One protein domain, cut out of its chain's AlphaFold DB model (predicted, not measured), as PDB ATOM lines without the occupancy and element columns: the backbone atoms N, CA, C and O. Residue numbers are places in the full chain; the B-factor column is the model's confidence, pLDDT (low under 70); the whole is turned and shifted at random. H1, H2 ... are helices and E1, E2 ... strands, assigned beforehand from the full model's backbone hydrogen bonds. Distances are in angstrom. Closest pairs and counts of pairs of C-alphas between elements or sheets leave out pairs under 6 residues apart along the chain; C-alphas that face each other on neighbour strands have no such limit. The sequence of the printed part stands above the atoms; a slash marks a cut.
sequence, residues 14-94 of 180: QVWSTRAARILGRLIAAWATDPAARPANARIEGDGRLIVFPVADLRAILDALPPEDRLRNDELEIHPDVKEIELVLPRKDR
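AT A GLANCE: This is residues 14 to 94 of the 180 residues of an uncharacterized protein of Cribrihabitans marinus (UniProt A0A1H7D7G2). The long helix H1 spans the domain from the short strand E3, near its first turns, to a small three-stranded sheet, near its last turns, with the short helix H2 near H1. Both helices only graze the sheet, and a long link, residues 64 to 75, loops from H2 to E3. The 81 printed residues include two named helices and four named strands, in the order H1 E1 E2 H2 E3 E4; the sheet runs E1 E2 E4, antiparallel. The class is mixed, and the whole is compact, with a radius of gyration of the C-alphas of 13.3 A and spans of 38 by 25 by 23 A.

HOW THE PARTS SIT: Residues 14 to 15 pair antiparallel with residues 76 to 77 of E3, residues 76 to 78, which pairs with no named strand. H1, residues 18 to 33, has its closest C-alphas to E3 at Ala 20 and Leu 76, 6.6 A apart. H1 only grazes the sheet, with residues 28 to 32. E1, residues 43 to 45, and E2, residues 50 to 54, form an antiparallel hairpin, with N 43 and O 52 at 2.9 A. E2 is the antiparallel neighbour of E4, residues 84 to 88, with N 85 and O 53 at 2.8 A. H2, residues 55 to 63, only grazes the sheet with residues 55 to 58; its closest C-alphas to E4, Val 55 and Glu 84, are 5.0 A apart. In H1 and H2 every O i to N i+4 pair is within hydrogen-bond range.

IN THESE COORDINATES: H1 begins at C-alpha 18, (128.687, 188.256, 165.051), and is 22.5 A long. E1 measures 6.4 A, E2 13.2 A, H2 12.3 A and E3 6.9 A. E4, 13.1 A, ends at C-alpha 88, (134.798, 186.859, 143.274).

THE WHOLE: The farthest C-alphas, Pro 67 and Asp 93, are 41.8 A apart. The printed part has no cut. The link from H2 to E3 is long. Residues 14 to 22, 73 and 75 have pLDDT under 70.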
ATOM      1  N   GLN A  14     121.566 184.685 154.866       64.94
ATOM      2  CA  GLN A  14     121.255 185.490 156.041       64.94
ATOM      3  C   GLN A  14     122.177 185.079 157.189       64.94
ATOM      4  O   GLN A  14     122.393 183.893 157.432       64.94
ATOM      5  N   VAL A  15     122.754 186.067 157.872       62.41
ATOM      6  CA  VAL A  15     123.677 185.874 158.996       62.41
ATOM      7  C   VAL A  15     123.219 186.787 160.120       62.41
ATOM      8  O   VAL A  15     123.166 188.001 159.934       62.41
ATOM      9  N   TRP A  16     122.890 186.212 161.275       59.94
ATOM     10  CA  TRP A  16     122.260 186.954 162.376       59.94
ATOM     11  C   TRP A  16     123.131 187.086 163.621       59.94
ATOM     12  O   TRP A  16     122.743 187.775 164.561       59.94
ATOM     13  N   SER A  17     124.315 186.465 163.646       55.59
ATOM     14  CA  SER A  17     125.247 186.603 164.766       55.59
ATOM     15  C   SER A  17     126.641 187.050 164.334       55.59
ATOM     16  O   SER A  17     127.177 186.634 163.301       55.59
ATOM     17  N   THR A  18     127.277 187.855 165.189       57.41
ATOM     18  CA  THR A  18     128.687 188.256 165.051       57.41
ATOM     19  C   THR A  18     129.603 187.036 164.990       57.41
ATOM     20  O   THR A  18     130.609 187.029 164.281       57.41
ATOM     21  N   ARG A  19     129.243 185.970 165.709       68.06
ATOM     22  CA  ARG A  19     129.978 184.707 165.711       68.06
ATOM     23  C   ARG A  19     129.954 184.034 164.337       68.06
ATOM     24  O   ARG A  19     131.021 183.711 163.815       68.06
ATOM     25  N   ALA A  20     128.777 183.891 163.726       64.50
ATOM     26  CA  ALA A  20     128.638 183.342 162.378       64.50
ATOM     27  C   ALA A  20     129.372 184.189 161.335       64.50
ATOM     28  O   ALA A  20     130.118 183.642 160.522       64.50
ATOM     29  N   ALA A  21     129.271 185.518 161.422       66.00
ATOM     30  CA  ALA A  21     130.021 186.421 160.550       66.00
ATOM     31  C   ALA A  21     131.546 186.232 160.684       66.00
ATOM     32  O   ALA A  21     132.250 186.161 159.677       66.00
ATOM     33  N   ARG A  22     132.067 186.083 161.910       68.88
ATOM     34  CA  ARG A  22     133.498 185.822 162.156       68.88
ATOM     35  C   ARG A  22     133.949 184.472 161.607       68.88
ATOM     36  O   ARG A  22     135.030 184.392 161.028       68.88
ATOM     37  N   ILE A  23     133.151 183.422 161.783       75.19
ATOM     38  CA  ILE A  23     133.450 182.090 161.241       75.19
ATOM     39  C   ILE A  23     133.514 182.139 159.715       75.19
ATOM     40  O   ILE A  23     134.537 181.753 159.147       75.19
ATOM     41  N   LEU A  24     132.492 182.696 159.062       77.88
ATOM     42  CA  LEU A  24     132.486 182.874 157.611       77.88
ATOM     43  C   LEU A  24     133.666 183.728 157.133       77.88
ATOM     44  O   LEU A  24     134.330 183.364 156.167       77.88
ATOM     45  N   GLY A  25     133.973 184.823 157.829       72.44
ATOM     46  CA  GLY A  25     135.108 185.685 157.502       72.44
ATOM     47  C   GLY A  25     136.450 184.950 157.562       72.44
ATOM     48  O   GLY A  25     137.257 185.082 156.643       72.44
ATOM     49  N   ARG A  26     136.679 184.126 158.598       76.50
ATOM     50  CA  ARG A  26     137.890 183.289 158.708       76.50
ATOM     51  C   ARG A  26     137.982 182.273 157.571       76.50
ATOM     52  O   ARG A  26     139.054 182.122 156.992       76.50
ATOM     53  N   LEU A  27     136.872 181.614 157.240       83.12
ATOM     54  CA  LEU A  27     136.811 180.653 156.137       83.12
ATOM     55  C   LEU A  27     137.136 181.327 154.797       83.12
ATOM     56  O   LEU A  27     138.033 180.879 154.088       83.12
ATOM     57  N   ILE A  28     136.492 182.455 154.492       82.81
ATOM     58  CA  ILE A  28     136.734 183.222 153.261       82.81
ATOM     59  C   ILE A  28     138.190 183.699 153.183       82.81
ATOM     60  O   ILE A  28     138.816 183.585 152.129       82.81
ATOM     61  N   ALA A  29     138.754 184.193 154.288       75.12
ATOM     62  CA  ALA A  29     140.153 184.614 154.343       75.12
ATOM     63  C   ALA A  29     141.123 183.450 154.065       75.12
ATOM     64  O   ALA A  29     142.098 183.619 153.325       75.12
ATOM     65  N   ALA A  30     140.835 182.262 154.602       82.19
ATOM     66  CA  ALA A  30     141.609 181.061 154.317       82.19
ATOM     67  C   ALA A  30     141.495 180.669 152.834       82.19
ATOM     68  O   ALA A  30     142.510 180.516 152.164       82.19
ATOM     69  N   TRP A  31     140.284 180.619 152.273       86.25
ATOM     70  CA  TRP A  31     140.054 180.255 150.865       86.25
ATOM     71  C   TRP A  31     140.687 181.222 149.859       86.25
ATOM     72  O   TRP A  31     141.069 180.822 148.749       86.25
ATOM     73  N   ALA A  32     140.783 182.497 150.239       79.69
ATOM     74  CA  ALA A  32     141.406 183.537 149.435       79.69
ATOM     75  C   ALA A  32     142.935 183.404 149.385       79.69
ATOM     76  O   ALA A  32     143.536 183.735 148.363       79.69
ATOM     77  N   THR A  33     143.562 182.929 150.464       81.44
ATOM     78  CA  THR A  33     145.029 182.880 150.593       81.44
ATOM     79  C   THR A  33     145.621 181.490 150.366       81.44
ATOM     80  O   THR A  33     146.768 181.397 149.931       81.44
ATOM     81  N   ASP A  34     144.841 180.428 150.571       89.88
ATOM     82  CA  ASP A  34     145.268 179.040 150.421       89.88
ATOM     83  C   ASP A  34     144.281 178.233 149.550       89.88
ATOM     84  O   ASP A  34     143.163 177.926 149.977       89.88
ATOM     85  N   PRO A  35     144.679 177.842 148.324       88.69
ATOM     86  CA  PRO A  35     143.882 176.961 147.477       88.69
ATOM     87  C   PRO A  35     143.552 175.601 148.098       88.69
ATOM     88  O   PRO A  35     142.499 175.055 147.775       88.69
ATOM     89  N   ALA A  36     144.408 175.062 148.971       92.06
ATOM     90  CA  ALA A  36     144.185 173.767 149.614       92.06
ATOM     91  C   ALA A  36     143.130 173.834 150.730       92.06
ATOM     92  O   ALA A  36     142.529 172.816 151.064       92.06
ATOM     93  N   ALA A  37     142.867 175.027 151.274       91.19
ATOM     94  CA  ALA A  37     141.837 175.248 152.285       91.19
ATOM     95  C   ALA A  37     140.419 175.354 151.695       91.19
ATOM     96  O   ALA A  37     139.443 175.428 152.446       91.19
ATOM     97  N   ARG A  38     140.294 175.430 150.365       92.94
ATOM     98  CA  ARG A  38     139.011 175.613 149.674       92.94
ATOM     99  C   ARG A  38     138.103 174.386 149.821       92.94
ATOM    100  O   ARG A  38     138.598 173.281 150.036       92.94
ATOM    101  N   PRO A  39     136.779 174.563 149.668       95.31
ATOM    102  CA  PRO A  39     135.833 173.451 149.627       95.31
ATOM    103  C   PRO A  39     136.235 172.379 148.605       95.31
ATOM    104  O   PRO A  39     136.791 172.697 147.556       95.31
ATOM    105  N   ALA A  40     135.949 171.110 148.906       91.44
ATOM    106  CA  ALA A  40     136.456 169.967 148.142       91.44
ATOM    107  C   ALA A  40     136.072 170.009 146.655       91.44
ATOM    108  O   ALA A  40     136.885 169.652 145.803       91.44
ATOM    109  N   ASN A  41     134.862 170.480 146.340       95.12
ATOM    110  CA  ASN A  41     134.377 170.617 144.968       95.12
ATOM    111  C   ASN A  41     134.492 172.058 144.444       95.12
ATOM    112  O   ASN A  41     133.765 172.446 143.527       95.12
ATOM    113  N   ALA A  42     135.386 172.868 145.022       95.25
ATOM    114  CA  ALA A  42     135.650 174.208 144.527       95.25
ATOM    115  C   ALA A  42     136.316 174.156 143.152       95.25
ATOM    116  O   ALA A  42     137.387 173.573 142.967       95.25
ATOM    117  N   ARG A  43     135.693 174.831 142.193       94.56
ATOM    118  CA  ARG A  43     136.218 175.017 140.842       94.56
ATOM    119  C   ARG A  43     136.475 176.486 140.573       94.56
ATOM    120  O   ARG A  43     135.896 177.364 141.211       94.56
ATOM    121  N   ILE A  44     137.355 176.732 139.613       92.56
ATOM    122  CA  ILE A  44     137.632 178.072 139.121       92.56
ATOM    123  C   ILE A  44     136.901 178.260 137.795       92.56
ATOM    124  O   ILE A  44     137.132 177.498 136.858       92.56
ATOM    125  N   GLU A  45     136.042 179.271 137.723       89.50
ATOM    126  CA  GLU A  45     135.300 179.640 136.518       89.50
ATOM    127  C   GLU A  45     135.724 181.012 135.969       89.50
ATOM    128  O   GLU A  45     136.431 181.800 136.615       89.50
ATOM    129  N   GLY A  46     135.285 181.295 134.740       79.31
ATOM    130  CA  GLY A  46     135.558 182.549 134.045       79.31
ATOM    131  C   GLY A  46     137.033 182.720 133.680       79.31
ATOM    132  O   GLY A  46     137.695 181.792 133.221       79.31
ATOM    133  N   ASP A  47     137.562 183.924 133.889       81.38
ATOM    134  CA  ASP A  47     138.961 184.294 133.634       81.38
ATOM    135  C   ASP A  47     139.914 183.909 134.785       81.38
ATOM    136  O   ASP A  47     140.992 184.489 134.922       81.38
ATOM    137  N   GLY A  48     139.529 182.945 135.629       81.69
ATOM    138  CA  GLY A  48     140.329 182.518 136.778       81.69
ATOM    139  C   GLY A  48     139.947 183.180 138.106       81.69
ATOM    140  O   GLY A  48     140.657 183.015 139.099       81.69
ATOM    141  N   ARG A  49     138.869 183.971 138.129       81.88
ATOM    142  CA  ARG A  49     138.517 184.845 139.261       81.88
ATOM    143  C   ARG A  49     137.347 184.370 140.103       81.88
ATOM    144  O   ARG A  49     137.196 184.863 141.218       81.88
ATOM    145  N   LEU A  50     136.518 183.486 139.564       88.06
ATOM    146  CA  LEU A  50     135.334 182.993 140.249       88.06
ATOM    147  C   LEU A  50     135.679 181.662 140.896       88.06
ATOM    148  O   LEU A  50     136.030 180.716 140.199       88.06
ATOM    149  N   ILE A  51     135.614 181.602 142.222       89.94
ATOM    150  CA  ILE A  51     135.684 180.342 142.960       89.94
ATOM    151  C   ILE A  51     134.244 179.919 143.217       89.94
ATOM    152  O   ILE A  51     133.536 180.605 143.952       89.94
ATOM    153  N   VAL A  52     133.823 178.808 142.621       94.50
ATOM    154  CA  VAL A  52     132.449 178.304 142.731       94.50
ATOM    155  C   VAL A  52     132.451 176.943 143.411       94.50
ATOM    156  O   VAL A  52     133.254 176.080 143.055       94.50
ATOM    157  N   PHE A  53     131.575 176.740 144.392       96.50
ATOM    158  CA  PHE A  53     131.430 175.456 145.083       96.50
ATOM    159  C   PHE A  53     129.989 175.204 145.549       96.50
ATOM    160  O   PHE A  53     129.243 176.159 145.776       96.50
ATOM    161  N   PRO A  54     129.580 173.936 145.736       97.25
ATOM    162  CA  PRO A  54     128.241 173.603 146.208       97.25
ATOM    163  C   PRO A  54     127.963 174.118 147.625       97.25
ATOM    164  O   PRO A  54     128.811 174.035 148.516       97.25
ATOM    165  N   VAL A  55     126.722 174.531 147.886       94.31
ATOM    166  CA  VAL A  55     126.246 174.854 149.247       94.31
ATOM    167  C   VAL A  55     126.404 173.664 150.198       94.31
ATOM    168  O   VAL A  55     126.663 173.855 151.385       94.31
ATOM    169  N   ALA A  56     126.277 172.436 149.689       95.44
ATOM    170  CA  ALA A  56     126.488 171.222 150.472       95.44
ATOM    171  C   ALA A  56     127.898 171.159 151.085       95.44
ATOM    172  O   ALA A  56     128.035 170.747 152.236       95.44
ATOM    173  N   ASP A  57     128.920 171.635 150.370       96.19
ATOM    174  CA  ASP A  57     130.291 171.652 150.879       96.19
ATOM    175  C   ASP A  57     130.451 172.687 152.000       96.19
ATOM    176  O   ASP A  57     131.096 172.400 153.007       96.19
ATOM    177  N   LEU A  58     129.819 173.866 151.878       92.50
ATOM    178  CA  LEU A  58     129.789 174.830 152.985       92.50
ATOM    179  C   LEU A  58     129.128 174.211 154.216       92.50
ATOM    180  O   LEU A  58     129.665 174.322 155.314       92.50
ATOM    181  N   ARG A  59     127.982 173.543 154.045       92.38
ATOM    182  CA  ARG A  59     127.280 172.890 155.158       92.38
ATOM    183  C   ARG A  59     128.158 171.833 155.825       92.38
ATOM    184  O   ARG A  59     128.301 171.874 157.039       92.38
ATOM    185  N   ALA A  60     128.831 170.986 155.046       93.88
ATOM    186  CA  ALA A  60     129.760 169.991 155.578       93.88
ATOM    187  C   ALA A  60     130.912 170.625 156.380       93.88
ATOM    188  O   ALA A  60     131.277 170.115 157.438       93.88
ATOM    189  N   ILE A  61     131.459 171.755 155.914       93.69
ATOM    190  CA  ILE A  61     132.487 172.510 156.646       93.69
ATOM    191  C   ILE A  61     131.929 173.053 157.965       93.69
ATOM    192  O   ILE A  61     132.578 172.909 158.997       93.69
ATOM    193  N   LEU A  62     130.736 173.657 157.939       91.50
ATOM    194  CA  LEU A  62     130.085 174.201 159.134       91.50
ATOM    195  C   LEU A  62     129.747 173.101 160.158       91.50
ATOM    196  O   LEU A  62     129.938 173.307 161.356       91.50
ATOM    197  N   ASP A  63     129.319 171.926 159.695       91.31
ATOM    198  CA  ASP A  63     129.016 170.763 160.541       91.31
ATOM    199  C   ASP A  63     130.284 170.161 161.176       91.31
ATOM    200  O   ASP A  63     130.248 169.654 162.303       91.31
ATOM    201  N   ALA A  64     131.412 170.244 160.465       92.19
ATOM    202  CA  ALA A  64     132.718 169.763 160.907       92.19
ATOM    203  C   ALA A  64     133.482 170.756 161.802       92.19
ATOM    204  O   ALA A  64     134.578 170.428 162.265       92.19
ATOM    205  N   LEU A  65     132.932 171.951 162.060       90.88
ATOM    206  CA  LEU A  65     133.556 172.918 162.962       90.88
ATOM    207  C   LEU A  65     133.757 172.317 164.361       90.88
ATOM    208  O   LEU A  65     132.923 171.529 164.835       90.88
ATOM    209  N   PRO A  66     134.847 172.701 165.050       90.31
ATOM    210  CA  PRO A  66     135.077 172.252 166.409       90.31
ATOM    211  C   PRO A  66     133.939 172.737 167.329       90.31
ATOM    212  O   PRO A  66     133.262 173.720 167.006       90.31
ATOM    213  N   PRO A  67     133.672 172.050 168.458       88.62
ATOM    214  CA  PRO A  67     132.503 172.317 169.299       88.62
ATOM    215  C   PRO A  67     132.313 173.791 169.692       88.62
ATOM    216  O   PRO A  67     131.181 174.269 169.739       88.62
ATOM    217  N   GLU A  68     133.405 174.513 169.929       84.06
ATOM    218  CA  GLU A  68     133.436 175.937 170.274       84.06
ATOM    219  C   GLU A  68     132.976 176.870 169.138       84.06
ATOM    220  O   GLU A  68     132.403 177.932 169.399       84.06
ATOM    221  N   ASP A  69     133.167 176.454 167.886       83.62
ATOM    222  CA  ASP A  69     132.809 177.210 166.683       83.62
ATOM    223  C   ASP A  69     131.492 176.721 166.057       83.62
ATOM    224  O   ASP A  69     131.031 177.286 165.063       83.62
ATOM    225  N   ARG A  70     130.846 175.695 166.625       86.31
ATOM    226  CA  ARG A  70     129.589 175.169 166.084       86.31
ATOM    227  C   ARG A  70     128.482 176.228 166.133       86.31
ATOM    228  O   ARG A  70     128.114 176.739 167.199       86.31
ATOM    229  N   LEU A  71     127.938 176.530 164.956       78.00
ATOM    230  CA  LEU A  71     126.829 177.460 164.781       78.00
ATOM    231  C   LEU A  71     125.503 176.815 165.181       78.00
ATOM    232  O   LEU A  71     125.279 175.625 164.958       78.00
ATOM    233  N   ARG A  72     124.616 177.613 165.772       77.50
ATOM    234  CA  ARG A  72     123.214 177.251 165.972       77.50
ATOM    235  C   ARG A  72     122.433 177.496 164.678       77.50
ATOM    236  O   ARG A  72     122.809 178.332 163.858       77.50
ATOM    237  N   ASN A  73     121.316 176.786 164.527       67.69
ATOM    238  CA  ASN A  73     120.467 176.850 163.331       67.69
ATOM    239  C   ASN A  73     119.859 178.240 163.072       67.69
ATOM    240  O   ASN A  73     119.401 178.502 161.967       67.69
ATOM    241  N   ASP A  74     119.832 179.111 164.078       73.75
ATOM    242  CA  ASP A  74     119.296 180.473 164.021       73.75
ATOM    243  C   ASP A  74     120.372 181.542 163.761       73.75
ATOM    244  O   ASP A  74     120.062 182.729 163.730       73.75
ATOM    245  N   GLU A  75     121.638 181.157 163.577       66.69
ATOM    246  CA  GLU A  75     122.733 182.114 163.360       66.69
ATOM    247  C   GLU A  75     123.085 182.324 161.887       66.69
ATOM    248  O   GLU A  75     123.686 183.348 161.543       66.69
ATOM    249  N   LEU A  76     122.700 181.382 161.022       70.25
ATOM    250  CA  LEU A  76     122.958 181.425 159.587       70.25
ATOM    251  C   LEU A  76     121.910 180.624 158.804       70.25
ATOM    252  O   LEU A  76     121.665 179.458 159.107       70.25
ATOM    253  N   GLU A  77     121.357 181.216 157.748       77.00
ATOM    254  CA  GLU A  77     120.452 180.550 156.806       77.00
ATOM    255  C   GLU A  77     120.908 180.799 155.374       77.00
ATOM    256  O   GLU A  77     121.221 181.918 154.980       77.00
ATOM    257  N   ILE A  78     120.933 179.730 154.583       73.88
ATOM    258  CA  ILE A  78     121.169 179.790 153.143       73.88
ATOM    259  C   ILE A  78     119.838 179.488 152.482       73.88
ATOM    260  O   ILE A  78     119.227 178.461 152.802       73.88
ATOM    261  N   HIS A  79     119.422 180.354 151.563       70.56
ATOM    262  CA  HIS A  79     118.158 180.191 150.861       70.56
ATOM    263  C   HIS A  79     118.104 178.820 150.157       70.56
ATOM    264  O   HIS A  79     119.084 178.433 149.511       70.56
ATOM    265  N   PRO A  80     116.993 178.062 150.249       75.25
ATOM    266  CA  PRO A  80     116.910 176.686 149.743       75.25
ATOM    267  C   PRO A  80     117.175 176.552 148.238       75.25
ATOM    268  O   PRO A  80     117.630 175.496 147.780       75.25
ATOM    269  N   ASP A  81     116.933 177.613 147.468       75.44
ATOM    270  CA  ASP A  81     117.169 177.619 146.020       75.44
ATOM    271  C   ASP A  81     118.626 177.889 145.635       75.44
ATOM    272  O   ASP A  81     119.026 177.592 144.509       75.44
ATOM    273  N   VAL A  82     119.458 178.360 146.567       78.62
ATOM    274  CA  VAL A  82     120.891 178.541 146.319       78.62
ATOM    275  C   VAL A  82     121.564 177.173 146.347       78.62
ATOM    276  O   VAL A  82     121.580 176.482 147.366       78.62
ATOM    277  N   LYS A  83     122.108 176.760 145.201       90.56
ATOM    278  CA  LYS A  83     122.805 175.470 145.052       90.56
ATOM    279  C   LYS A  83     124.316 175.606 145.147       90.56
ATOM    280  O   LYS A  83     124.979 174.684 145.618       90.56
ATOM    281  N   GLU A  84     124.839 176.759 144.752       90.38
ATOM    282  CA  GLU A  84     126.267 177.043 144.699       90.38
ATOM    283  C   GLU A  84     126.569 178.421 145.282       90.38
ATOM    284  O   GLU A  84     125.721 179.313 145.297       90.38
ATOM    285  N   ILE A  85     127.791 178.569 145.777       88.00
ATOM    286  CA  ILE A  85     128.347 179.809 146.298       88.00
ATOM    287  C   ILE A  85     129.451 180.244 145.349       88.00
ATOM    288  O   ILE A  85     130.322 179.448 145.006       88.00
ATOM    289  N   GLU A  86     129.419 181.516 144.968       86.62
ATOM    290  CA  GLU A  86     130.441 182.157 144.152       86.62
ATOM    291  C   GLU A  86     131.225 183.167 144.997       86.62
ATOM    292  O   GLU A  86     130.650 184.056 145.630       86.62
ATOM    293  N   LEU A  87     132.553 183.046 144.982       84.56
ATOM    294  CA  LEU A  87     133.470 184.056 145.501       84.56
ATOM    295  C   LEU A  87     134.185 184.727 144.334       84.56
ATOM    296  O   LEU A  87     134.778 184.058 143.486       84.56
ATOM    297  N   VAL A  88     134.182 186.056 144.331       82.62
ATOM    298  CA  VAL A  88     134.798 186.859 143.274       82.62
ATOM    299  C   VAL A  88     136.130 187.412 143.760       82.62
ATOM    300  O   VAL A  88     136.177 188.232 144.677       82.62
ATOM    301  N   LEU A  89     137.222 187.023 143.105       79.81
ATOM    302  CA  LEU A  89     138.527 187.628 143.343       79.81
ATOM    303  C   LEU A  89     138.601 188.996 142.641       79.81
ATOM    304  O   LEU A  89     138.417 189.074 141.418       79.81
ATOM    305  N   PRO A  90     138.858 190.099 143.366       74.56
ATOM    306  CA  PRO A  90     138.977 191.416 142.759       74.56
ATOM    307  C   PRO A  90     140.254 191.522 141.921       74.56
ATOM    308  O   PRO A  90     141.288 190.919 142.217       74.56
ATOM    309  N   ARG A  91     140.185 192.329 140.865       71.94
ATOM    310  CA  ARG A  91     141.336 192.665 140.026       71.94
ATOM    311  C   ARG A  91     141.935 193.989 140.469       71.94
ATOM    312  O   ARG A  91     141.211 194.941 140.715       71.94
ATOM    313  N   LYS A  92     143.265 194.061 140.515       77.00
ATOM    314  CA  LYS A  92     143.981 195.277 140.936       77.00
ATOM    315  C   LYS A  92     143.890 196.423 139.918       77.00
ATOM    316  O   LYS A  92     144.126 197.564 140.286       77.00
ATOM    317  N   ASP A  93     143.561 196.133 138.657       76.69
ATOM    318  CA  ASP A  93     143.525 197.095 137.544       76.69
ATOM    319  C   ASP A  93     142.119 197.630 137.208       76.69
ATOM    320  O   ASP A  93     141.972 198.360 136.231       76.69
ATOM    321  N   ARG A  94     141.068 197.250 137.954       73.88
ATOM    322  CA  ARG A  94     139.677 197.671 137.683       73.88
ATOM    323  C   ARG A  94     138.775 197.549 138.910       73.88
ATOM    324  O   ARG A  94     139.027 196.725 139.781       73.88
TER     325      ARG A  94